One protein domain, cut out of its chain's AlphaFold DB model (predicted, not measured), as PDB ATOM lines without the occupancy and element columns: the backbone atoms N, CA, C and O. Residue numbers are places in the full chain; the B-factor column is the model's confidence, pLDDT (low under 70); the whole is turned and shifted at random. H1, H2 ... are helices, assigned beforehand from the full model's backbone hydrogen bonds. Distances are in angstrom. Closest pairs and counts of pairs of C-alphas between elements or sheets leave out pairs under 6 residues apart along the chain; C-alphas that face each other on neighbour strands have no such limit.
ATOM      1  N   GLN A 146       9.784  -7.144 217.459       65.31
ATOM      2  CA  GLN A 146       8.829  -6.037 217.314       65.31
ATOM      3  C   GLN A 146       7.428  -6.382 217.822       65.31
ATOM      4  O   GLN A 146       6.760  -5.553 218.449       65.31
ATOM      5  N   LYS A 147       6.989  -7.622 217.596       76.06
ATOM      6  CA  LYS A 147       5.736  -8.118 218.160       76.06
ATOM      7  C   LYS A 147       5.804  -8.172 219.688       76.06
ATOM      8  O   LYS A 147       4.891  -7.673 220.340       76.06
ATOM      9  N   MET A 148       6.901  -8.687 220.247       73.25
ATOM     10  CA  MET A 148       7.123  -8.736 221.698       73.25
ATOM     11  C   MET A 148       7.145  -7.340 222.330       73.25
ATOM     12  O   MET A 148       6.524  -7.135 223.371       73.25
ATOM     13  N   LEU A 149       7.792  -6.362 221.686       66.25
ATOM     14  CA  LEU A 149       7.783  -4.964 222.132       66.25
ATOM     15  C   LEU A 149       6.367  -4.385 222.146       66.25
ATOM     16  O   LEU A 149       5.944  -3.803 223.143       66.25
ATOM     17  N   SER A 150       5.612  -4.592 221.067       68.56
ATOM     18  CA  SER A 150       4.234  -4.103 220.960       68.56
ATOM     19  C   SER A 150       3.333  -4.703 222.047       68.56
ATOM     20  O   SER A 150       2.559  -3.989 222.686       68.56
ATOM     21  N   GLU A 151       3.451  -6.009 222.295       73.94
ATOM     22  CA  GLU A 151       2.711  -6.710 223.352       73.94
ATOM     23  C   GLU A 151       3.084  -6.195 224.751       73.94
ATOM     24  O   GLU A 151       2.191  -5.922 225.559       73.94
ATOM     25  N   ALA A 152       4.377  -5.992 225.021       80.25
ATOM     26  CA  ALA A 152       4.859  -5.455 226.291       80.25
ATOM     27  C   ALA A 152       4.357  -4.021 226.548       80.25
ATOM     28  O   ALA A 152       3.864  -3.729 227.641       80.25
ATOM     29  N   CYS A 153       4.413  -3.141 225.542       66.69
ATOM     30  CA  CYS A 153       3.925  -1.763 225.648       66.69
ATOM     31  C   CYS A 153       2.416  -1.704 225.922       66.69
ATOM     32  O   CYS A 153       1.988  -1.012 226.846       66.69
ATOM     33  N   ASN A 154       1.618  -2.482 225.184       74.62
ATOM     34  CA  ASN A 154       0.168  -2.540 225.386       74.62
ATOM     35  C   ASN A 154      -0.193  -3.050 226.788       74.62
ATOM     36  O   ASN A 154      -1.127  -2.560 227.428       74.62
ATOM     37  N   GLN A 155       0.555  -4.035 227.288       86.25
ATOM     38  CA  GLN A 155       0.337  -4.570 228.627       86.25
ATOM     39  C   GLN A 155       0.698  -3.548 229.712       86.25
ATOM     40  O   GLN A 155      -0.039  -3.415 230.690       86.25
ATOM     41  N   MET A 156       1.785  -2.794 229.533       84.56
ATOM     42  CA  MET A 156       2.160  -1.710 230.440       84.56
ATOM     43  C   MET A 156       1.070  -0.638 230.511       84.56
ATOM     44  O   MET A 156       0.651  -0.247 231.600       84.56
ATOM     45  N   GLU A 157       0.565  -0.203 229.357       76.75
ATOM     46  CA  GLU A 157      -0.507   0.790 229.277       76.75
ATOM     47  C   GLU A 157      -1.762   0.316 230.021       76.75
ATOM     48  O   GLU A 157      -2.334   1.050 230.833       76.75
ATOM     49  N   LYS A 158      -2.141  -0.951 229.830       85.31
ATOM     50  CA  LYS A 158      -3.251  -1.571 230.557       85.31
ATOM     51  C   LYS A 158      -3.038  -1.543 232.074       85.31
ATOM     52  O   LYS A 158      -3.966  -1.190 232.803       85.31
ATOM     53  N   LEU A 159      -1.843  -1.895 232.552       86.38
ATOM     54  CA  LEU A 159      -1.520  -1.904 233.982       86.38
ATOM     55  C   LEU A 159      -1.543  -0.491 234.580       86.38
ATOM     56  O   LEU A 159      -2.108  -0.296 235.656       86.38
ATOM     57  N   ILE A 160      -1.023   0.507 233.862       84.69
ATOM     58  CA  ILE A 160      -1.072   1.917 234.275       84.69
ATOM     59  C   ILE A 160      -2.526   2.389 234.391       84.69
ATOM     60  O   ILE A 160      -2.906   2.995 235.395       84.69
ATOM     61  N   LEU A 161      -3.369   2.074 233.402       80.12
ATOM     62  CA  LEU A 161      -4.785   2.447 233.418       80.12
ATOM     63  C   LEU A 161      -5.556   1.814 234.582       80.12
ATOM     64  O   LEU A 161      -6.467   2.451 235.114       80.12
ATOM     65  N   GLN A 162      -5.194   0.593 234.983       84.75
ATOM     66  CA  GLN A 162      -5.775  -0.091 236.140       84.75
ATOM     67  C   GLN A 162      -5.261   0.483 237.465       84.75
ATOM     68  O   GLN A 162      -6.040   0.681 238.398       84.75
ATOM     69  N   ALA A 163      -3.967   0.788 237.547       85.38
ATOM     70  CA  ALA A 163      -3.336   1.270 238.767       85.38
ATOM     71  C   ALA A 163      -3.656   2.744 239.069       85.38
ATOM     72  O   ALA A 163      -3.701   3.113 240.243       85.38
ATOM     73  N   LYS A 164      -3.956   3.579 238.057       87.00
ATOM     74  CA  LYS A 164      -4.111   5.046 238.201       87.00
ATOM     75  C   LYS A 164      -5.116   5.509 239.261       87.00
ATOM     76  O   LYS A 164      -5.050   6.650 239.701       87.00
ATOM     77  N   GLN A 165      -6.066   4.656 239.640       83.69
ATOM     78  CA  GLN A 165      -7.122   4.983 240.604       83.69
ATOM     79  C   GLN A 165      -6.736   4.679 242.061       83.69
ATOM     80  O   GLN A 165      -7.473   5.044 242.972       83.69
ATOM     81  N   SER A 166      -5.598   4.021 242.305       93.31
ATOM     82  CA  SER A 166      -5.153   3.634 243.645       93.31
ATOM     83  C   SER A 166      -3.677   3.956 243.848       93.31
ATOM     84  O   SER A 166      -2.800   3.424 243.169       93.31
ATOM     85  N   ALA A 167      -3.392   4.796 244.845       87.12
ATOM     86  CA  ALA A 167      -2.024   5.157 245.210       87.12
ATOM     87  C   ALA A 167      -1.187   3.928 245.610       87.12
ATOM     88  O   ALA A 167      -0.019   3.839 245.235       87.12
ATOM     89  N   ALA A 168      -1.797   2.958 246.301       92.94
ATOM     90  CA  ALA A 168      -1.146   1.703 246.672       92.94
ATOM     91  C   ALA A 168      -0.863   0.814 245.446       92.94
ATOM     92  O   ALA A 168       0.201   0.210 245.357       92.94
ATOM     93  N   ALA A 169      -1.774   0.777 244.465       89.88
ATOM     94  CA  ALA A 169      -1.559   0.017 243.229       89.88
ATOM     95  C   ALA A 169      -0.462   0.642 242.349       89.88
ATOM     96  O   ALA A 169       0.361  -0.079 241.796       89.88
ATOM     97  N   MET A 170      -0.403   1.976 242.259       92.00
ATOM     98  CA  MET A 170       0.694   2.683 241.581       92.00
ATOM     99  C   MET A 170       2.035   2.531 242.305       92.00
ATOM    100  O   MET A 170       3.081   2.564 241.657       92.00
ATOM    101  N   GLN A 171       2.022   2.405 243.637       89.19
ATOM    102  CA  GLN A 171       3.214   2.089 244.424       89.19
ATOM    103  C   GLN A 171       3.747   0.705 244.075       89.19
ATOM    104  O   GLN A 171       4.883   0.607 243.626       89.19
ATOM    105  N   LEU A 172       2.889  -0.310 244.144       94.12
ATOM    106  CA  LEU A 172       3.235  -1.676 243.766       94.12
ATOM    107  C   LEU A 172       3.773  -1.745 242.330       94.12
ATOM    108  O   LEU A 172       4.842  -2.299 242.101       94.12
ATOM    109  N   LEU A 173       3.072  -1.134 241.368       91.88
ATOM    110  CA  LEU A 173       3.488  -1.139 239.963       91.88
ATOM    111  C   LEU A 173       4.886  -0.542 239.776       91.88
ATOM    112  O   LEU A 173       5.689  -1.094 239.033       91.88
ATOM    113  N   ARG A 174       5.195   0.570 240.448       91.69
ATOM    114  CA  ARG A 174       6.531   1.170 240.379       91.69
ATOM    115  C   ARG A 174       7.592   0.248 240.968       91.69
ATOM    116  O   ARG A 174       8.630   0.085 240.338       91.69
ATOM    117  N   ASP A 175       7.349  -0.302 242.151       92.81
ATOM    118  CA  ASP A 175       8.350  -1.098 242.863       92.81
ATOM    119  C   ASP A 175       8.708  -2.361 242.055       92.81
ATOM    120  O   ASP A 175       9.885  -2.680 241.887       92.81
ATOM    121  N   GLU A 176       7.716  -3.004 241.431       93.38
ATOM    122  CA  GLU A 176       7.933  -4.138 240.519       93.38
ATOM    123  C   GLU A 176       8.710  -3.751 239.248       93.38
ATOM    124  O   GLU A 176       9.541  -4.524 238.769       93.38
ATOM    125  N   LEU A 177       8.484  -2.554 238.694       92.12
ATOM    126  CA  LEU A 177       9.236  -2.080 237.525       92.12
ATOM    127  C   LEU A 177      10.696  -1.775 237.840       92.12
ATOM    128  O   LEU A 177      11.546  -2.001 236.981       92.12
ATOM    129  N   VAL A 178      10.994  -1.296 239.049       90.88
ATOM    130  CA  VAL A 178      12.379  -1.116 239.508       90.88
ATOM    131  C   VAL A 178      13.084  -2.471 239.550       90.88
ATOM    132  O   VAL A 178      14.122  -2.635 238.918       90.88
ATOM    133  N   VAL A 179      12.459  -3.477 240.172       93.06
ATOM    134  CA  VAL A 179      13.011  -4.843 240.243       93.06
ATOM    135  C   VAL A 179      13.193  -5.462 238.854       93.06
ATOM    136  O   VAL A 179      14.170  -6.170 238.604       93.06
ATOM    137  N   LEU A 180      12.251  -5.232 237.934       90.88
ATOM    138  CA  LEU A 180      12.375  -5.696 236.553       90.88
ATOM    139  C   LEU A 180      13.533  -5.001 235.824       90.88
ATOM    140  O   LEU A 180      14.268  -5.668 235.098       90.88
ATOM    141  N   GLY A 181      13.700  -3.691 236.024       84.50
ATOM    142  CA  GLY A 181      14.800  -2.908 235.459       84.50
ATOM    143  C   GLY A 181      16.166  -3.420 235.910       84.50
ATOM    144  O   GLY A 181      17.035  -3.644 235.071       84.50
ATOM    145  N   ASP A 182      16.316  -3.716 237.202       88.00
ATOM    146  CA  ASP A 182      17.554  -4.276 237.754       88.00
ATOM    147  C   ASP A 182      17.911  -5.617 237.091       88.00
ATOM    148  O   ASP A 182      19.044  -5.822 236.656       88.00
ATOM    149  N   LYS A 183      16.924  -6.505 236.905       90.38
ATOM    150  CA  LYS A 183      17.125  -7.787 236.203       90.38
ATOM    151  C   LYS A 183      17.502  -7.604 234.734       90.38
ATOM    152  O   LYS A 183      18.311  -8.367 234.211       90.38
ATOM    153  N   LEU A 184      16.910  -6.628 234.046       84.69
ATOM    154  CA  LEU A 184      17.245  -6.350 232.647       84.69
ATOM    155  C   LEU A 184      18.678  -5.833 232.511       84.69
ATOM    156  O   LEU A 184      19.382  -6.283 231.610       84.69
ATOM    157  N   ASN A 185      19.124  -4.989 233.440       81.19
ATOM    158  CA  ASN A 185      20.506  -4.514 233.499       81.19
ATOM    159  C   ASN A 185      21.510  -5.644 233.781       81.19
ATOM    160  O   ASN A 185      22.639  -5.590 233.302       81.19
ATOM    161  N   GLU A 186      21.121  -6.698 234.505       84.69
ATOM    162  CA  GLU A 186      21.958  -7.899 234.655       84.69
ATOM    163  C   GLU A 186      22.037  -8.730 233.363       84.69
ATOM    164  O   GLU A 186      23.088  -9.287 233.040       84.69
ATOM    165  N   MET A 187      20.930  -8.835 232.617       77.81
ATOM    166  CA  MET A 187      20.848  -9.647 231.392       77.81
ATOM    167  C   MET A 187      21.469  -8.961 230.171       77.81
ATOM    168  O   MET A 187      22.031  -9.627 229.299       77.81
ATOM    169  N   VAL A 188      21.355  -7.641 230.098       74.00
ATOM    170  CA  VAL A 188      21.963  -6.790 229.082       74.00
ATOM    171  C   VAL A 188      22.582  -5.618 229.839       74.00
ATOM    172  O   VAL A 188      21.882  -4.639 230.093       74.00
ATOM    173  N   PRO A 189      23.864  -5.707 230.239       68.94
ATOM    174  CA  PRO A 189      24.520  -4.585 230.889       68.94
ATOM    175  C   PRO A 189      24.440  -3.382 229.957       68.94
ATOM    176  O   PRO A 189      24.784  -3.501 228.776       68.94
ATOM    177  N   GLU A 190      23.968  -2.246 230.478       57.31
ATOM    178  CA  GLU A 190      24.058  -0.964 229.790       57.31
ATOM    179  C   GLU A 190      25.507  -0.805 229.331       57.31
ATOM    180  O   GLU A 190      26.424  -0.575 230.122       57.31
ATOM    181  N   LYS A 191      25.743  -0.969 228.028       56.66
ATOM    182  CA  LYS A 191      26.923  -0.369 227.439       56.66
ATOM    183  C   LYS A 191      26.670   1.122 227.578       56.66
ATOM    184  O   LYS A 191      25.867   1.663 226.820       56.66
ATOM    185  N   GLU A 192      27.334   1.767 228.532       50.09
ATOM    186  CA  GLU A 192      27.615   3.197 228.446       50.09
ATOM    187  C   GLU A 192      28.440   3.400 227.166       50.09
ATOM    188  O   GLU A 192      29.666   3.468 227.187       50.09
ATOM    189  N   LEU A 193      27.768   3.384 226.016       54.44
ATOM    190  CA  LEU A 193      28.331   3.879 224.779       54.44
ATOM    191  C   LEU A 193      28.516   5.363 225.021       54.44
ATOM    192  O   LEU A 193      27.580   6.072 225.405       54.44
ATOM    193  N   SER A 194      29.741   5.832 224.831       58.66
ATOM    194  CA  SER A 194      29.957   7.266 224.793       58.66
ATOM    195  C   SER A 194      29.017   7.847 223.734       58.66
ATOM    196  O   SER A 194      28.776   7.234 222.693       58.66
ATOM    197  N   GLN A 195      28.468   9.034 223.986       60.88
ATOM    198  CA  GLN A 195      27.554   9.705 223.055       60.88
ATOM    199  C   GLN A 195      28.110   9.727 221.613       60.88
ATOM    200  O   GLN A 195      27.362   9.664 220.645       60.88
ATOM    201  N   ILE A 196      29.440   9.771 221.479       62.00
ATOM    202  CA  ILE A 196      30.177   9.691 220.215       62.00
ATOM    203  C   ILE A 196      30.002   8.319 219.546       62.00
ATOM    204  O   ILE A 196      29.654   8.275 218.374       62.00
ATOM    205  N   GLU A 197      30.171   7.211 220.265       64.06
ATOM    206  CA  GLU A 197      30.007   5.853 219.722       64.06
ATOM    207  C   GLU A 197      28.556   5.544 219.323       64.06
ATOM    208  O   GLU A 197      28.330   4.836 218.342       64.06
ATOM    209  N   GLU A 198      27.567   6.100 220.030       70.12
ATOM    210  CA  GLU A 198      26.154   6.017 219.628       70.12
ATOM    211  C   GLU A 198      25.926   6.727 218.284       70.12
ATOM    212  O   GLU A 198      25.330   6.161 217.360       70.12
ATOM    213  N   PHE A 199      26.463   7.945 218.139       60.06
ATOM    214  CA  PHE A 199      26.383   8.696 216.887       60.06
ATOM    215  C   PHE A 199      27.131   8.003 215.741       60.06
ATOM    216  O   PHE A 199      26.599   7.918 214.636       60.06
ATOM    217  N   GLU A 200      28.329   7.476 215.984       73.62
ATOM    218  CA  GLU A 200      29.118   6.766 214.971       73.62
ATOM    219  C   GLU A 200      28.466   5.443 214.551       73.62
ATOM    220  O   GLU A 200      28.439   5.123 213.360       73.62
ATOM    221  N   SER A 201      27.866   4.708 215.494       65.75
ATOM    222  CA  SER A 201      27.100   3.490 215.201       65.75
ATOM    223  C   SER A 201      25.867   3.780 214.347       65.75
ATOM    224  O   SER A 201      25.516   2.967 213.492       65.75
ATOM    225  N   TYR A 202      25.195   4.907 214.581       61.62
ATOM    226  CA  TYR A 202      24.033   5.315 213.797       61.62
ATOM    227  C   TYR A 202      24.421   5.789 212.389       61.62
ATOM    228  O   TYR A 202      23.743   5.473 211.413       61.62
ATOM    229  N   LEU A 203      25.514   6.549 212.276       70.81
ATOM    230  CA  LEU A 203      25.979   7.110 211.006       70.81
ATOM    231  C   LEU A 203      26.761   6.097 210.154       70.81
ATOM    232  O   LEU A 203      26.902   6.299 208.948       70.81
ATOM    233  N   GLY A 204      27.263   5.015 210.761       62.69
ATOM    234  CA  GLY A 204      28.099   4.011 210.098       62.69
ATOM    235  C   GLY A 204      29.496   4.526 209.737       62.69
ATOM    236  O   GLY A 204      30.189   3.919 208.919       62.69
ATOM    237  N   CYS A 205      29.905   5.659 210.308       57.09
ATOM    238  CA  CYS A 205      31.194   6.286 210.060       57.09
ATOM    239  C   CYS A 205      31.684   7.040 211.297       57.09
ATOM    240  O   CYS A 205      30.891   7.562 212.081       57.09
ATOM    241  N   SER A 206      33.005   7.094 211.456       75.75
ATOM    242  CA  SER A 206      33.640   7.809 212.560       75.75
ATOM    243  C   SER A 206      33.561   9.319 212.355       75.75
ATOM    244  O   SER A 206      33.779   9.809 211.240       75.75
TER     245      SER A 206
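AT A GLANCE: This is residues 146 to 206 of the 228 residues of the protein "Protein FAR1-RELATED SEQUENCE" of Oryza sativa subsp. japonica (UniProt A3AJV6). Going along the printed part from Gln 146, you meet a helical hairpin open as a narrow V, H1 and H2, joined at the point by a tight turn, and then a small helix, H3, set off beyond the far end of H2 on an unwound link. H1 and H2 meet only near their turn, and H3 touches neither of them. The printed part has 61 residues with three named helices, in the order H1, H2, H3, and no named strand; the class is all helix. The whole is extended, with a radius of gyration of the C-alphas of 16.6 A and spans of 50 by 23 by 18 A.

HOW THE PARTS SIT: Start with H1, residues 146 to 163, and H2, residues 167 to 187, which form a helical hairpin. They run opposite ways at a shallow tilt of 26 degrees. They touch through residues 159 to 163 of H1 and 169 to 173 of H2 alone; their closest C-alphas, those of Ala 163 and Ala 169, are 5.0 A apart. Residues 146 to 155, which belong to H1, stand free, and so do residues 175 to 192, of which 175 to 187 belong to H2. H3, residues 195 to 203, is apart from both H1 and H2. In H1, H2 and H3 every O i to N i+4 pair is within hydrogen-bond range.

IN THESE COORDINATES: Find C-alpha 146 at (8.829, -6.037, 217.314); from there H1 runs 25.7 A to C-alpha 163. Find C-alpha 167 at (-2.024, 5.157, 245.210), where H2 begins its 30.5 A. H3 ends at C-alpha 203, at (25.979, 7.110, 211.006).

THE WHOLE: The C-alphas of Ser 166 and Ser 206, the two farthest apart, are 49.9 A apart. The printed part has no cut. The link from H2 to H3, 7 residues, is short. Look for low pLDDT, under 70, at residues 189 to 197, among others; H3 has a mean of 65.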